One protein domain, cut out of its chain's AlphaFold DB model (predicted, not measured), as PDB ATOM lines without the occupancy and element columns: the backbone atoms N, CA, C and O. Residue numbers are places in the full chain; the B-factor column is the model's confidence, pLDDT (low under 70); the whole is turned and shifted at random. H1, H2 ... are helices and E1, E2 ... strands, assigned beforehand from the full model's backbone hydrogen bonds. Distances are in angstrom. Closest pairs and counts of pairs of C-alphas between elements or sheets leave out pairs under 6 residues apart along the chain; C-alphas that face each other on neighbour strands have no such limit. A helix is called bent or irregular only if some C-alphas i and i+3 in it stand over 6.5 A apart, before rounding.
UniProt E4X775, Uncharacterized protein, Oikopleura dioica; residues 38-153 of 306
ATOM      1  N   ILE A  38     247.491 276.102 217.563       88.06
ATOM      2  CA  ILE A  38     248.358 277.159 217.051       88.06
ATOM      3  C   ILE A  38     248.798 276.841 215.627       88.06
ATOM      4  O   ILE A  38     249.121 275.702 215.297       88.06
ATOM      5  N   LYS A  39     248.838 277.871 214.785       87.69
ATOM      6  CA  LYS A  39     249.438 277.802 213.452       87.69
ATOM      7  C   LYS A  39     250.857 278.334 213.524       87.69
ATOM      8  O   LYS A  39     251.074 279.428 214.051       87.69
ATOM      9  N   LEU A  40     251.808 277.546 213.035       86.19
ATOM     10  CA  LEU A  40     253.216 277.924 213.009       86.19
ATOM     11  C   LEU A  40     253.546 278.656 211.709       86.19
ATOM     12  O   LEU A  40     252.958 278.387 210.664       86.19
ATOM     13  N   VAL A  41     254.513 279.571 211.765       86.44
ATOM     14  CA  VAL A  41     255.156 280.098 210.549       86.44
ATOM     15  C   VAL A  41     255.790 278.940 209.783       86.44
ATOM     16  O   VAL A  41     256.407 278.083 210.407       86.44
ATOM     17  N   GLU A  42     255.703 278.942 208.452       88.62
ATOM     18  CA  GLU A  42     256.256 277.885 207.590       88.62
ATOM     19  C   GLU A  42     257.717 277.543 207.926       88.62
ATOM     20  O   GLU A  42     258.046 276.381 208.136       88.62
ATOM     21  N   SER A  43     258.597 278.542 208.056       88.19
ATOM     22  CA  SER A  43     260.017 278.320 208.374       88.19
ATOM     23  C   SER A  43     260.218 277.588 209.704       88.19
ATOM     24  O   SER A  43     261.035 276.673 209.809       88.19
ATOM     25  N   ILE A  44     259.426 277.949 210.712       86.56
ATOM     26  CA  ILE A  44     259.469 277.333 212.036       86.56
ATOM     27  C   ILE A  44     258.827 275.951 212.001       86.56
ATOM     28  O   ILE A  44     259.348 275.017 212.601       86.56
ATOM     29  N   PHE A  45     257.723 275.795 211.276       90.50
ATOM     30  CA  PHE A  45     257.089 274.505 211.070       90.50
ATOM     31  C   PHE A  45     258.065 273.516 210.437       90.50
ATOM     32  O   PHE A  45     258.214 272.414 210.952       90.50
ATOM     33  N   GLN A  46     258.781 273.914 209.386       89.88
ATOM     34  CA  GLN A  46     259.786 273.073 208.736       89.88
ATOM     35  C   GLN A  46     260.951 272.741 209.672       89.88
ATOM     36  O   GLN A  46     261.408 271.600 209.692       89.88
ATOM     37  N   LEU A  47     261.395 273.701 210.492       88.56
ATOM     38  CA  LEU A  47     262.402 273.460 211.526       88.56
ATOM     39  C   LEU A  47     261.922 272.395 212.522       88.56
ATOM     40  O   LEU A  47     262.585 271.379 212.717       88.56
ATOM     41  N   VAL A  48     260.748 272.589 213.120       88.38
ATOM     42  CA  VAL A  48     260.202 271.651 214.104       88.38
ATOM     43  C   VAL A  48     259.935 270.299 213.439       88.38
ATOM     44  O   VAL A  48     260.360 269.276 213.961       88.38
ATOM     45  N   LYS A  49     259.322 270.258 212.255       90.31
ATOM     46  CA  LYS A  49     259.010 269.016 211.532       90.31
ATOM     47  C   LYS A  49     260.257 268.211 211.177       90.31
ATOM     48  O   LYS A  49     260.235 266.992 211.295       90.31
ATOM     49  N   ARG A  50     261.340 268.870 210.758       88.12
ATOM     50  CA  ARG A  50     262.587 268.195 210.372       88.12
ATOM     51  C   ARG A  50     263.314 267.573 211.561       88.12
ATOM     52  O   ARG A  50     263.953 266.542 211.385       88.12
ATOM     53  N   PHE A  51     263.244 268.212 212.726       84.69
ATOM     54  CA  PHE A  51     264.114 267.891 213.858       84.69
ATOM     55  C   PHE A  51     263.400 267.296 215.074       84.69
ATOM     56  O   PHE A  51     264.040 266.930 216.058       84.69
ATOM     57  N   SER A  52     262.075 267.201 215.038       85.19
ATOM     58  CA  SER A  52     261.273 266.697 216.152       85.19
ATOM     59  C   SER A  52     260.363 265.541 215.748       85.19
ATOM     60  O   SER A  52     260.351 265.099 214.604       85.19
ATOM     61  N   ASN A  53     259.567 265.069 216.706       80.62
ATOM     62  CA  ASN A  53     258.650 263.945 216.540       80.62
ATOM     63  C   ASN A  53     257.259 264.373 216.037       80.62
ATOM     64  O   ASN A  53     256.260 263.741 216.384       80.62
ATOM     65  N   LEU A  54     257.155 265.460 215.265       85.75
ATOM     66  CA  LEU A  54     255.869 265.826 214.672       85.75
ATOM     67  C   LEU A  54     255.418 264.750 213.665       85.75
ATOM     68  O   LEU A  54     256.229 264.289 212.858       85.75
ATOM     69  N   PRO A  55     254.128 264.363 213.665       83.56
ATOM     70  CA  PRO A  55     253.577 263.450 212.672       83.56
ATOM     71  C   PRO A  55     253.915 263.852 211.228       83.56
ATOM     72  O   PRO A  55     253.721 264.998 210.825       83.56
ATOM     73  N   ALA A  56     254.371 262.890 210.419       83.75
ATOM     74  CA  ALA A  56     254.830 263.142 209.048       83.75
ATOM     75  C   ALA A  56     253.753 263.763 208.136       83.75
ATOM     76  O   ALA A  56     254.079 264.545 207.236       83.75
ATOM     77  N   HIS A  57     252.481 263.444 208.397       85.25
ATOM     78  CA  HIS A  57     251.324 263.920 207.639       85.25
ATOM     79  C   HIS A  57     250.900 265.355 207.980       85.25
ATOM     80  O   HIS A  57     250.084 265.907 207.257       85.25
ATOM     81  N   LEU A  58     251.439 265.967 209.042       87.62
ATOM     82  CA  LEU A  58     251.082 267.344 209.377       87.62
ATOM     83  C   LEU A  58     251.573 268.306 208.296       87.62
ATOM     84  O   LEU A  58     252.722 268.220 207.835       87.62
ATOM     85  N   HIS A  59     250.723 269.267 207.955       85.75
ATOM     86  CA  HIS A  59     251.051 270.393 207.082       85.75
ATOM     87  C   HIS A  59     251.127 271.702 207.876       85.75
ATOM     88  O   HIS A  59     250.478 271.851 208.905       85.75
ATOM     89  N   ALA A  60     251.882 272.688 207.386       79.38
ATOM     90  CA  ALA A  60     252.045 273.971 208.078       79.38
ATOM     91  C   ALA A  60     250.730 274.755 208.253       79.38
ATOM     92  O   ALA A  60     250.590 275.547 209.182       79.38
ATOM     93  N   ALA A  61     249.758 274.528 207.361       78.75
ATOM     94  CA  ALA A  61     248.429 275.128 207.436       78.75
ATOM     95  C   ALA A  61     247.549 274.513 208.542       78.75
ATOM     96  O   ALA A  61     246.561 275.130 208.959       78.75
ATOM     97  N   GLU A  62     247.892 273.308 209.002       83.56
ATOM     98  CA  GLU A  62     247.161 272.596 210.040       83.56
ATOM     99  C   GLU A  62     247.546 273.102 211.425       83.56
ATOM    100  O   GLU A  62     248.641 273.609 211.680       83.56
ATOM    101  N   ALA A  63     246.589 273.002 212.334       83.62
ATOM    102  CA  ALA A  63     246.692 273.614 213.635       83.62
ATOM    103  C   ALA A  63     247.296 272.603 214.630       83.62
ATOM    104  O   ALA A  63     246.751 271.524 214.857       83.62
ATOM    105  N   ILE A  64     248.450 272.942 215.205       88.81
ATOM    106  CA  ILE A  64     249.245 272.093 216.105       88.81
ATOM    107  C   ILE A  64     248.969 272.520 217.544       88.81
ATOM    108  O   ILE A  64     248.721 273.690 217.800       88.81
ATOM    109  N   THR A  65     249.001 271.615 218.518       89.94
ATOM    110  CA  THR A  65     248.815 272.010 219.921       89.94
ATOM    111  C   THR A  65     250.092 272.604 220.521       89.94
ATOM    112  O   THR A  65     251.213 272.240 220.153       89.94
ATOM    113  N   VAL A  66     249.938 273.501 221.497       88.44
ATOM    114  CA  VAL A  66     251.054 274.043 222.298       88.44
ATOM    115  C   VAL A  66     251.892 272.927 222.924       88.44
ATOM    116  O   VAL A  66     253.119 273.021 222.969       88.44
ATOM    117  N   GLU A  67     251.244 271.863 223.390       87.38
ATOM    118  CA  GLU A  67     251.913 270.693 223.949       87.38
ATOM    119  C   GLU A  67     252.802 269.975 222.931       87.38
ATOM    120  O   GLU A  67     253.953 269.676 223.245       87.38
ATOM    121  N   ASN A  68     252.331 269.779 221.696       89.75
ATOM    122  CA  ASN A  68     253.134 269.151 220.646       89.75
ATOM    123  C   ASN A  68     254.396 269.967 220.348       89.75
ATOM    124  O   ASN A  68     255.487 269.406 220.257       89.75
ATOM    125  N   VAL A  69     254.276 271.295 220.259       88.44
ATOM    126  CA  VAL A  69     255.434 272.180 220.037       88.44
ATOM    127  C   VAL A  69     256.392 272.147 221.226       88.44
ATOM    128  O   VAL A  69     257.603 272.039 221.040       88.44
ATOM    129  N   ARG A  70     255.868 272.165 222.456       89.12
ATOM    130  CA  ARG A  70     256.674 272.057 223.678       89.12
ATOM    131  C   ARG A  70     257.458 270.745 223.731       89.12
ATOM    132  O   ARG A  70     258.652 270.763 224.016       89.12
ATOM    133  N   ASN A  71     256.801 269.625 223.449       89.38
ATOM    134  CA  ASN A  71     257.411 268.295 223.492       89.38
ATOM    135  C   ASN A  71     258.421 268.082 222.354       89.38
ATOM    136  O   ASN A  71     259.307 267.239 222.461       89.38
ATOM    137  N   SER A  72     258.329 268.889 221.298       89.38
ATOM    138  CA  SER A  72     259.241 268.866 220.155       89.38
ATOM    139  C   SER A  72     260.570 269.589 220.404       89.38
ATOM    140  O   SER A  72     261.542 269.313 219.705       89.38
ATOM    141  N   TRP A  73     260.646 270.469 221.412       91.06
ATOM    142  CA  TRP A  73     261.829 271.296 221.687       91.06
ATOM    143  C   TRP A  73     263.089 270.485 222.005       91.06
ATOM    144  O   TRP A  73     264.121 270.661 221.359       91.06
ATOM    145  N   PHE A  74     263.023 269.592 222.996       91.19
ATOM    146  CA  PHE A  74     264.198 268.831 223.429       91.19
ATOM    147  C   PHE A  74     264.703 267.852 222.359       91.19
ATOM    148  O   PHE A  74     265.910 267.849 222.117       91.19
ATOM    149  N   PRO A  75     263.835 267.079 221.667       92.69
ATOM    150  CA  PRO A  75     264.261 266.278 220.520       92.69
ATOM    151  C   PRO A  75     264.943 267.119 219.437       92.69
ATOM    152  O   PRO A  75     266.018 266.750 218.971       92.69
ATOM    153  N   MET A  76     264.373 268.285 219.112       93.44
ATOM    154  CA  MET A  76     264.952 269.206 218.135       93.44
ATOM    155  C   MET A  76     266.352 269.664 218.540       93.44
ATOM    156  O   MET A  76     267.280 269.578 217.739       93.44
ATOM    157  N   MET A  77     266.531 270.100 219.787       93.94
ATOM    158  CA  MET A  77     267.839 270.542 220.278       93.94
ATOM    159  C   MET A  77     268.858 269.404 220.344       93.94
ATOM    160  O   MET A  77     270.022 269.616 220.014       93.94
ATOM    161  N   ALA A  78     268.436 268.187 220.694       94.00
ATOM    162  CA  ALA A  78     269.309 267.017 220.677       94.00
ATOM    163  C   ALA A  78     269.799 266.691 219.257       94.00
ATOM    164  O   ALA A  78     270.990 266.456 219.057       94.00
ATOM    165  N   GLN A  79     268.915 266.732 218.256       94.75
ATOM    166  CA  GLN A  79     269.312 266.503 216.865       94.75
ATOM    167  C   GLN A  79     270.198 267.623 216.315       94.75
ATOM    168  O   GLN A  79     271.172 267.344 215.616       94.75
ATOM    169  N   LEU A  80     269.903 268.881 216.655       94.50
ATOM    170  CA  LEU A  80     270.755 270.013 216.288       94.50
ATOM    171  C   LEU A  80     272.152 269.893 216.893       94.50
ATOM    172  O   LEU A  80     273.124 270.158 216.195       94.50
ATOM    173  N   ARG A  81     272.262 269.424 218.139       96.06
ATOM    174  CA  ARG A  81     273.551 269.166 218.791       96.06
ATOM    175  C   ARG A  81     274.361 268.087 218.079       96.06
ATOM    176  O   ARG A  81     275.576 268.204 217.995       96.06
ATOM    177  N   ILE A  82     273.700 267.052 217.560       95.94
ATOM    178  CA  ILE A  82     274.362 265.995 216.782       95.94
ATOM    179  C   ILE A  82     274.852 266.538 215.433       95.94
ATOM    180  O   ILE A  82     275.950 266.198 215.003       95.94
ATOM    181  N   GLN A  83     274.054 267.372 214.757       95.56
ATOM    182  CA  GLN A  83     274.398 267.891 213.427       95.56
ATOM    183  C   GLN A  83     275.392 269.055 213.452       95.56
ATOM    184  O   GLN A  83     276.177 269.199 212.520       95.56
ATOM    185  N   PHE A  84     275.356 269.881 214.495       96.25
ATOM    186  CA  PHE A  84     276.156 271.099 214.614       96.25
ATOM    187  C   PHE A  84     276.843 271.160 215.982       96.25
ATOM    188  O   PHE A  84     276.541 272.061 216.761       96.25
ATOM    189  N   PRO A  85     277.750 270.223 216.311       96.69
ATOM    190  CA  PRO A  85     278.364 270.159 217.638       96.69
ATOM    191  C   PRO A  85     279.079 271.461 218.026       96.69
ATOM    192  O   PRO A  85     278.979 271.875 219.175       96.69
ATOM    193  N   ASP A  86     279.695 272.155 217.065       96.44
ATOM    194  CA  ASP A  86     280.421 273.415 217.291       96.44
ATOM    195  C   ASP A  86     279.517 274.567 217.756       96.44
ATOM    196  O   ASP A  86     279.982 275.509 218.396       96.44
ATOM    197  N   ALA A  87     278.214 274.493 217.464       96.44
ATOM    198  CA  ALA A  87     277.241 275.486 217.913       96.44
ATOM    199  C   ALA A  87     276.825 275.287 219.380       96.44
ATOM    200  O   ALA A  87     276.144 276.147 219.941       96.44
ATOM    201  N   PHE A  88     277.191 274.164 220.004       96.94
ATOM    202  CA  PHE A  88     276.738 273.781 221.337       96.94
ATOM    203  C   PHE A  88     277.904 273.738 222.325       96.94
ATOM    204  O   PHE A  88     278.859 272.988 222.151       96.94
ATOM    205  N   ASN A  89     277.776 274.483 223.421       95.38
ATOM    206  CA  ASN A  89     278.707 274.433 224.541       95.38
ATOM    207  C   ASN A  89     277.969 273.963 225.799       95.38
ATOM    208  O   ASN A  89     277.152 274.700 226.345       95.38
ATOM    209  N   GLU A  90     278.234 272.729 226.233       91.75
ATOM    210  CA  GLU A  90     277.562 272.066 227.361       91.75
ATOM    211  C   GLU A  90     276.025 272.056 227.240       91.75
ATOM    212  O   GLU A  90     275.458 271.130 226.651       91.75
ATOM    213  N   ASN A  91     275.369 273.081 227.792       93.12
ATOM    214  CA  ASN A  91     273.920 273.293 227.818       93.12
ATOM    215  C   ASN A  91     273.481 274.567 227.079       93.12
ATOM    216  O   ASN A  91     272.298 274.899 227.085       93.12
ATOM    217  N   GLN A  92     274.405 275.281 226.445       95.44
ATOM    218  CA  GLN A  92     274.132 276.499 225.693       95.44
ATOM    219  C   GLN A  92     274.257 276.251 224.194       95.44
ATOM    220  O   GLN A  92     275.090 275.463 223.746       95.44
ATOM    221  N   VAL A  93     273.434 276.949 223.418       95.75
ATOM    222  CA  VAL A  93     273.549 277.016 221.961       95.75
ATOM    223  C   VAL A  93     273.900 278.437 221.542       95.75
ATOM    224  O   VAL A  93     273.241 279.400 221.941       95.75
ATOM    225  N   THR A  94     274.947 278.559 220.735       96.38
ATOM    226  CA  THR A  94     275.407 279.815 220.147       96.38
ATOM    227  C   THR A  94     274.751 279.969 218.781       96.38
ATOM    228  O   THR A  94     274.967 279.168 217.875       96.38
ATOM    229  N   ILE A  95     273.912 280.991 218.622       93.44
ATOM    230  CA  ILE A  95     273.188 281.241 217.366       93.44
ATOM    231  C   ILE A  95     273.990 282.159 216.431       93.44
ATOM    232  O   ILE A  95     273.845 282.128 215.204       93.44
ATOM    233  N   THR A  96     274.823 283.029 217.002       87.94
ATOM    234  CA  THR A  96     275.703 283.930 216.251       87.94
ATOM    235  C   THR A  96     276.961 283.198 215.801       87.94
ATOM    236  O   THR A  96     277.586 282.518 216.602       87.94
ATOM    237  N   GLY A  97     277.350 283.353 214.532       87.81
ATOM    238  CA  GLY A  97     278.582 282.757 213.992       87.81
ATOM    239  C   GLY A  97     278.382 281.536 213.091       87.81
ATOM    240  O   GLY A  97     279.332 281.107 212.449       87.81
ATOM    241  N   HIS A  98     277.153 281.024 212.965       91.06
ATOM    242  CA  HIS A  98     276.832 279.971 211.998       91.06
ATOM    243  C   HIS A  98     276.016 280.518 210.820       91.06
ATOM    244  O   HIS A  98     274.943 281.108 210.999       91.06
ATOM    245  N   GLU A  99     276.512 280.296 209.602       93.38
ATOM    246  CA  GLU A  99     275.825 280.595 208.339       93.38
ATOM    247  C   GLU A  99     274.996 279.385 207.887       93.38
ATOM    248  O   GLU A  99     275.280 278.736 206.886       93.38
ATOM    249  N   HIS A 100     273.965 279.037 208.660       94.19
ATOM    250  CA  HIS A 100     273.019 277.986 208.277       94.19
ATOM    251  C   HIS A 100     271.580 278.518 208.342       94.19
ATOM    252  O   HIS A 100     271.254 279.227 209.301       94.19
ATOM    253  N   PRO A 101     270.677 278.138 207.411       92.81
ATOM    254  CA  PRO A 101     269.285 278.606 207.407       92.81
ATOM    255  C   PRO A 101     268.531 278.357 208.722       92.81
ATOM    256  O   PRO A 101     267.664 279.138 209.110       92.81
ATOM    257  N   ILE A 102     268.888 277.290 209.442       92.25
ATOM    258  CA  ILE A 102     268.319 276.983 210.763       92.25
ATOM    259  C   ILE A 102     268.717 278.041 211.792       92.25
ATOM    260  O   ILE A 102     267.851 278.596 212.461       92.25
ATOM    261  N   PHE A 103     270.012 278.346 211.901       93.94
ATOM    262  CA  PHE A 103     270.487 279.370 212.827       93.94
ATOM    263  C   PHE A 103     270.009 280.759 212.406       93.94
ATOM    264  O   PHE A 103     269.712 281.569 213.274       93.94
ATOM    265  N   GLN A 104     269.822 281.013 211.105       93.31
ATOM    266  CA  GLN A 104     269.141 282.224 210.646       93.31
ATOM    267  C   GLN A 104     267.695 282.283 211.151       93.31
ATOM    268  O   GLN A 104     267.315 283.279 211.749       93.31
ATOM    269  N   THR A 105     266.931 281.194 211.022       91.06
ATOM    270  CA  THR A 105     265.556 281.119 211.545       91.06
ATOM    271  C   THR A 105     265.524 281.345 213.060       91.06
ATOM    272  O   THR A 105     264.672 282.073 213.557       91.06
ATOM    273  N   LEU A 106     266.471 280.772 213.813       90.94
ATOM    274  CA  LEU A 106     266.589 280.999 215.259       90.94
ATOM    275  C   LEU A 106     266.958 282.458 215.591       90.94
ATOM    276  O   LEU A 106     266.389 283.018 216.527       90.94
ATOM    277  N   ARG A 107     267.848 283.096 214.817       92.44
ATOM    278  CA  ARG A 107     268.175 284.530 214.958       92.44
ATOM    279  C   ARG A 107     266.978 285.419 214.649       92.44
ATOM    280  O   ARG A 107     266.751 286.382 215.368       92.44
ATOM    281  N   ASP A 108     266.188 285.082 213.637       88.50
ATOM    282  CA  ASP A 108     264.983 285.838 213.287       88.50
ATOM    283  C   ASP A 108     263.929 285.748 214.406       88.50
ATOM    284  O   ASP A 108     263.213 286.715 214.673       88.50
ATOM    285  N   ILE A 109     263.857 284.610 215.112       86.31
ATOM    286  CA  ILE A 109     262.992 284.457 216.291       86.31
ATOM    287  C   ILE A 109     263.520 285.285 217.470       86.31
ATOM    288  O   ILE A 109     262.701 285.887 218.163       86.31
ATOM    289  N   TRP A 110     264.837 285.358 217.696       88.19
ATOM    290  CA  TRP A 110     265.457 286.083 218.820       88.19
ATOM    291  C   TRP A 110     266.620 286.985 218.380       88.19
ATOM    292  O   TRP A 110     267.780 286.679 218.673       88.19
ATOM    293  N   PRO A 111     266.344 288.127 217.727       87.81
ATOM    294  CA  PRO A 111     267.396 289.001 217.208       87.81
ATOM    295  C   PRO A 111     268.271 289.603 218.315       87.81
ATOM    296  O   PRO A 111     269.427 289.942 218.087       87.81
ATOM    297  N   GLU A 112     267.735 289.724 219.530       89.00
ATOM    298  CA  GLU A 112     268.433 290.258 220.698       89.00
ATOM    299  C   GLU A 112     269.351 289.259 221.423       89.00
ATOM    300  O   GLU A 112     270.044 289.656 222.361       89.00
ATOM    301  N   ARG A 113     269.359 287.971 221.045       90.31
ATOM    302  CA  ARG A 113     270.141 286.935 221.740       90.31
ATOM    303  C   ARG A 113     271.227 286.358 220.835       90.31
ATOM    304  O   ARG A 113     270.950 285.871 219.746       90.31
ATOM    305  N   SER A 114     272.464 286.341 221.327       93.62
ATOM    306  CA  SER A 114     273.578 285.632 220.683       93.62
ATOM    307  C   SER A 114     273.645 284.153 221.069       93.62
ATOM    308  O   SER A 114     274.074 283.319 220.270       93.62
ATOM    309  N   GLN A 115     273.186 283.827 222.278       95.25
ATOM    310  CA  GLN A 115     273.205 282.489 222.861       95.25
ATOM    311  C   GLN A 115     272.018 282.282 223.808       95.25
ATOM    312  O   GLN A 115     271.466 283.251 224.344       95.25
ATOM    313  N   PHE A 116     271.635 281.028 224.045       93.81
ATOM    314  CA  PHE A 116     270.674 280.682 225.095       93.81
ATOM    315  C   PHE A 116     270.893 279.281 225.668       93.81
ATOM    316  O   PHE A 116     271.494 278.418 225.032       93.81
ATOM    317  N   ASP A 117     270.378 279.069 226.880       94.44
ATOM    318  CA  ASP A 117     270.379 277.777 227.566       94.44
ATOM    319  C   ASP A 117     269.226 276.895 227.054       94.44
ATOM    320  O   ASP A 117     268.071 277.321 226.979       94.44
ATOM    321  N   ILE A 118     269.544 275.651 226.694       90.94
ATOM    322  CA  ILE A 118     268.614 274.649 226.156       90.94
ATOM    323  C   ILE A 118     267.525 274.286 227.178       90.94
ATOM    324  O   ILE A 118     266.405 273.938 226.787       90.94
ATOM    325  N   GLN A 119     267.836 274.358 228.477       89.88
ATOM    326  CA  GLN A 119     266.919 274.031 229.571       89.88
ATOM    327  C   GLN A 119     266.071 275.225 230.030       89.88
ATOM    328  O   GLN A 119     265.153 275.051 230.843       89.88
ATOM    329  N   ASP A 120     266.326 276.430 229.509       87.94
ATOM    330  CA  ASP A 120     265.581 277.625 229.890       87.94
ATOM    331  C   ASP A 120     264.126 277.542 229.409       87.94
ATOM    332  O   ASP A 120     263.785 277.672 228.230       87.94
ATOM    333  N   ARG A 121     263.217 277.368 230.371       78.25
ATOM    334  CA  ARG A 121     261.775 277.305 230.116       78.25
ATOM    335  C   ARG A 121     261.237 278.594 229.499       78.25
ATOM    336  O   ARG A 121     260.224 278.539 228.800       78.25
ATOM    337  N   THR A 122     261.868 279.741 229.752       80.06
ATOM    338  CA  THR A 122     261.436 281.022 229.184       80.06
ATOM    339  C   THR A 122     261.645 281.059 227.675       80.06
ATOM    340  O   THR A 122     260.753 281.529 226.973       80.06
ATOM    341  N   ILE A 123     262.731 280.460 227.171       84.00
ATOM    342  CA  ILE A 123     262.990 280.294 225.735       84.00
ATOM    343  C   ILE A 123     261.925 279.413 225.095       84.00
ATOM    344  O   ILE A 123     261.373 279.788 224.070       84.00
ATOM    345  N   ILE A 124     261.567 278.285 225.712       82.50
ATOM    346  CA  ILE A 124     260.536 277.378 225.175       82.50
ATOM    347  C   ILE A 124     259.182 278.094 225.077       82.50
ATOM    348  O   ILE A 124     258.470 277.981 224.080       82.50
ATOM    349  N   ILE A 125     258.819 278.858 226.109       79.56
ATOM    350  CA  ILE A 125     257.581 279.645 226.118       79.56
ATOM    351  C   ILE A 125     257.634 280.736 225.045       79.56
ATOM    352  O   ILE A 125     256.664 280.930 224.314       79.56
ATOM    353  N   GLU A 126     258.753 281.448 224.941       80.81
ATOM    354  CA  GLU A 126     258.939 282.504 223.953       80.81
ATOM    355  C   GLU A 126     258.920 281.952 222.525       80.81
ATOM    356  O   GLU A 126     258.265 282.536 221.664       80.81
ATOM    357  N   PHE A 127     259.525 280.783 222.306       82.44
ATOM    358  CA  PHE A 127     259.472 280.028 221.062       82.44
ATOM    359  C   PHE A 127     258.021 279.762 220.680       82.44
ATOM    360  O   PHE A 127     257.591 280.172 219.609       82.44
ATOM    361  N   ILE A 128     257.223 279.173 221.573       81.62
ATOM    362  CA  ILE A 128     255.803 278.889 221.321       81.62
ATOM    363  C   ILE A 128     255.033 280.176 220.985       81.62
ATOM    364  O   ILE A 128     254.256 280.199 220.032       81.62
ATOM    365  N   ILE A 129     255.254 281.259 221.738       79.75
ATOM    366  CA  ILE A 129     254.544 282.533 221.544       79.75
ATOM    367  C   ILE A 129     254.906 283.188 220.208       79.75
ATOM    368  O   ILE A 129     254.005 283.657 219.514       79.75
ATOM    369  N   ARG A 130     256.198 283.259 219.863       76.75
ATOM    370  CA  ARG A 130     256.670 283.887 218.618       76.75
ATOM    371  C   ARG A 130     256.357 283.023 217.397       76.75
ATOM    372  O   ARG A 130     256.061 283.567 216.339       76.75
ATOM    373  N   SER A 131     256.350 281.701 217.558       70.31
ATOM    374  CA  SER A 131     256.036 280.763 216.476       70.31
ATOM    375  C   SER A 131     254.549 280.717 216.145       70.31
ATOM    376  O   SER A 131     254.188 280.520 214.988       70.31
ATOM    377  N   ALA A 132     253.687 280.928 217.140       69.31
ATOM    378  CA  ALA A 132     252.250 281.059 216.956       69.31
ATOM    379  C   ALA A 132     251.907 282.488 216.499       69.31
ATOM    380  O   ALA A 132     251.577 283.352 217.316       69.31
ATOM    381  N   THR A 133     251.964 282.743 215.192       60.06
ATOM    382  CA  THR A 133     251.685 284.056 214.567       60.06
ATOM    383  C   THR A 133     250.377 284.697 215.039       60.06
ATOM    384  O   THR A 133     250.324 285.910 215.251       60.06
ATOM    385  N   GLU A 134     249.338 283.904 215.306       54.03
ATOM    386  CA  GLU A 134     248.038 284.394 215.793       54.03
ATOM    387  C   GLU A 134     248.010 284.748 217.290       54.03
ATOM    388  O   GLU A 134     247.264 285.639 217.715       54.03
ATOM    389  N   ILE A 135     248.830 284.086 218.105       53.47
ATOM    390  CA  ILE A 135     248.901 284.327 219.552       53.47
ATOM    391  C   ILE A 135     249.858 285.481 219.852       53.47
ATOM    392  O   ILE A 135     249.537 286.365 220.657       53.47
ATOM    393  N   GLY A 136     251.017 285.472 219.190       44.94
ATOM    394  CA  GLY A 136     252.043 286.499 219.271       44.94
ATOM    395  C   GLY A 136     251.504 287.839 218.799       44.94
ATOM    396  O   GLY A 136     251.483 288.775 219.588       44.94
ATOM    397  N   GLY A 137     250.932 287.923 217.591       49.28
ATOM    398  CA  GLY A 137     250.381 289.174 217.054       49.28
ATOM    399  C   GLY A 137     249.426 289.874 218.026       49.28
ATOM    400  O   GLY A 137     249.596 291.053 218.325       49.28
ATOM    401  N   ARG A 138     248.495 289.141 218.650       48.34
ATOM    402  CA  ARG A 138     247.563 289.721 219.635       48.34
ATOM    403  C   ARG A 138     248.236 290.156 220.941       48.34
ATOM    404  O   ARG A 138     247.759 291.103 221.562       48.34
ATOM    405  N   ARG A 139     249.320 289.508 221.384       49.94
ATOM    406  CA  ARG A 139     250.046 289.878 222.616       49.94
ATOM    407  C   ARG A 139     251.110 290.949 222.389       49.94
ATOM    408  O   ARG A 139     251.191 291.855 223.211       49.94
ATOM    409  N   THR A 140     251.885 290.899 221.309       47.56
ATOM    410  CA  THR A 140     252.907 291.905 220.979       47.56
ATOM    411  C   THR A 140     252.251 293.222 220.589       47.56
ATOM    412  O   THR A 140     252.663 294.260 221.098       47.56
ATOM    413  N   ILE A 141     251.157 293.190 219.811       49.19
ATOM    414  CA  ILE A 141     250.346 294.388 219.541       49.19
ATOM    415  C   ILE A 141     249.756 294.926 220.844       49.19
ATOM    416  O   ILE A 141     249.830 296.123 221.063       49.19
ATOM    417  N   ARG A 142     249.255 294.090 221.769       50.28
ATOM    418  CA  ARG A 142     248.761 294.575 223.075       50.28
ATOM    419  C   ARG A 142     249.861 295.117 223.986       50.28
ATOM    420  O   ARG A 142     249.619 296.094 224.676       50.28
ATOM    421  N   ARG A 143     251.056 294.518 224.010       48.69
ATOM    422  CA  ARG A 143     252.180 294.970 224.851       48.69
ATOM    423  C   ARG A 143     252.793 296.260 224.313       48.69
ATOM    424  O   ARG A 143     253.114 297.143 225.103       48.69
ATOM    425  N   ASN A 144     252.893 296.381 222.989       44.41
ATOM    426  CA  ASN A 144     253.333 297.600 222.324       44.41
ATOM    427  C   ASN A 144     252.252 298.675 222.392       44.41
ATOM    428  O   ASN A 144     252.573 299.767 222.819       44.41
ATOM    429  N   ALA A 145     250.978 298.371 222.127       49.88
ATOM    430  CA  ALA A 145     249.878 299.317 222.310       49.88
ATOM    431  C   ALA A 145     249.783 299.786 223.763       49.88
ATOM    432  O   ALA A 145     249.718 300.985 223.972       49.88
ATOM    433  N   ALA A 146     249.887 298.892 224.757       52.84
ATOM    434  CA  ALA A 146     249.943 299.268 226.169       52.84
ATOM    435  C   ALA A 146     251.135 300.190 226.456       52.84
ATOM    436  O   ALA A 146     250.943 301.241 227.057       52.84
ATOM    437  N   ARG A 147     252.343 299.872 225.963       49.97
ATOM    438  CA  ARG A 147     253.518 300.757 226.077       49.97
ATOM    439  C   ARG A 147     253.301 302.106 225.394       49.97
ATOM    440  O   ARG A 147     253.554 303.123 226.019       49.97
ATOM    441  N   THR A 148     252.796 302.144 224.168       48.00
ATOM    442  CA  THR A 148     252.562 303.377 223.404       48.00
ATOM    443  C   THR A 148     251.435 304.209 224.014       48.00
ATOM    444  O   THR A 148     251.569 305.420 224.094       48.00
ATOM    445  N   THR A 149     250.370 303.599 224.544       53.41
ATOM    446  CA  THR A 149     249.340 304.315 225.319       53.41
ATOM    447  C   THR A 149     249.851 304.793 226.672       53.41
ATOM    448  O   THR A 149     249.437 305.854 227.110       53.41
ATOM    449  N   VAL A 150     250.763 304.076 227.333       50.31
ATOM    450  CA  VAL A 150     251.396 304.538 228.582       50.31
ATOM    451  C   VAL A 150     252.367 305.694 228.310       50.31
ATOM    452  O   VAL A 150     252.423 306.628 229.101       50.31
ATOM    453  N   ILE A 151     253.074 305.668 227.177       50.91
ATOM    454  CA  ILE A 151     254.016 306.716 226.758       50.91
ATOM    455  C   ILE A 151     253.279 307.956 226.218       50.91
ATOM    456  O   ILE A 151     253.675 309.071 226.531       50.91
ATOM    457  N   ASN A 152     252.183 307.788 225.471       49.00
ATOM    458  CA  ASN A 152     251.430 308.909 224.891       49.00
ATOM    459  C   ASN A 152     250.362 309.488 225.833       49.00
ATOM    460  O   ASN A 152     249.959 310.631 225.654       49.00
ATOM    461  N   ALA A 153     249.908 308.743 226.849       48.34
ATOM    462  CA  ALA A 153     248.976 309.260 227.856       48.34
ATOM    463  C   ALA A 153     249.663 310.032 228.996       48.34
ATOM    464  O   ALA A 153     248.974 310.464 229.918       48.34
TER     465      ALA A 153
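AT A GLANCE: This is residues 38 to 153 of the 306 residues of an uncharacterized protein of Oikopleura dioica (UniProt E4X775). Four crossed helices, H1 to H4, make a compact body with a small two-stranded ladder, E1 and E2, at its edge. Helix H5 turns off from the end of H4 as an arm, and residues 141 to 153, of which 141 to 152 belong to H5, stick out from the body. The 116 printed residues hold five named helices and two named strands, in the order H1 H2 E1 H3 E2 H4 H5; the sheet, E1 - E2, is antiparallel, and the class is mostly helix. The whole is compact, with a radius of gyration of the C-alphas of 15.3 A, and spans 51 by 33 by 24 A.

HOW THE PARTS SIT: H1, residues 42 to 51, touches H2, residues 66 to 83, at a steep tilt of 64 degrees; their closest C-alphas, Phe 51 and Met 76, are 4.6 A apart. E1, residues 92 to 94, and E2, residues 115 to 117, are antiparallel, with N 93 and O 116 within hydrogen-bond range at 2.9 A. H3, residues 101 to 109, only just touches H1, with 3 pairs of C-alphas within 8 A, the closest Leu 47 and Ile 102 at 6.9 A. H4, residues 121 to 131, is the hub. Residues 66 to 73 of H2 alone touch it, about perpendicular at 74 degrees; the closest C-alphas, Arg 70 and Ile 124, are 6.7 A apart. H3 only just touches H4, with 3 pairs, the closest C-alphas being Ile 109 and Arg 130 at 6.8 A. H5, residues 133 to 152, touches H4 only at the corner, and only just, with 3 pairs; the closest C-alphas, Ile 129 and Gly 136, are 5.2 A apart. Every O i to N i+4 pair is within hydrogen-bond range in H1, H3 and H4, against 12 of 14 in H2 and 15 of 16 in H5.

IN THESE COORDINATES: H1 begins at C-alpha 42 (256.256, 277.885, 207.590) and is 14.2 A long. H2 is 25.7 A long, only just irregular, with C-alphas 71 and 74 6.8 A apart. H5 is 26.9 A long and ends at C-alpha 152 (251.430, 308.909, 224.891).

THE WHOLE: The C-alphas farthest apart, Ile 82 and Ala 153, are 51.4 A apart. The printed part has no cut; the link from H1 to H2, 14 residues, is long. Residues 132 to 153 have pLDDT under 70.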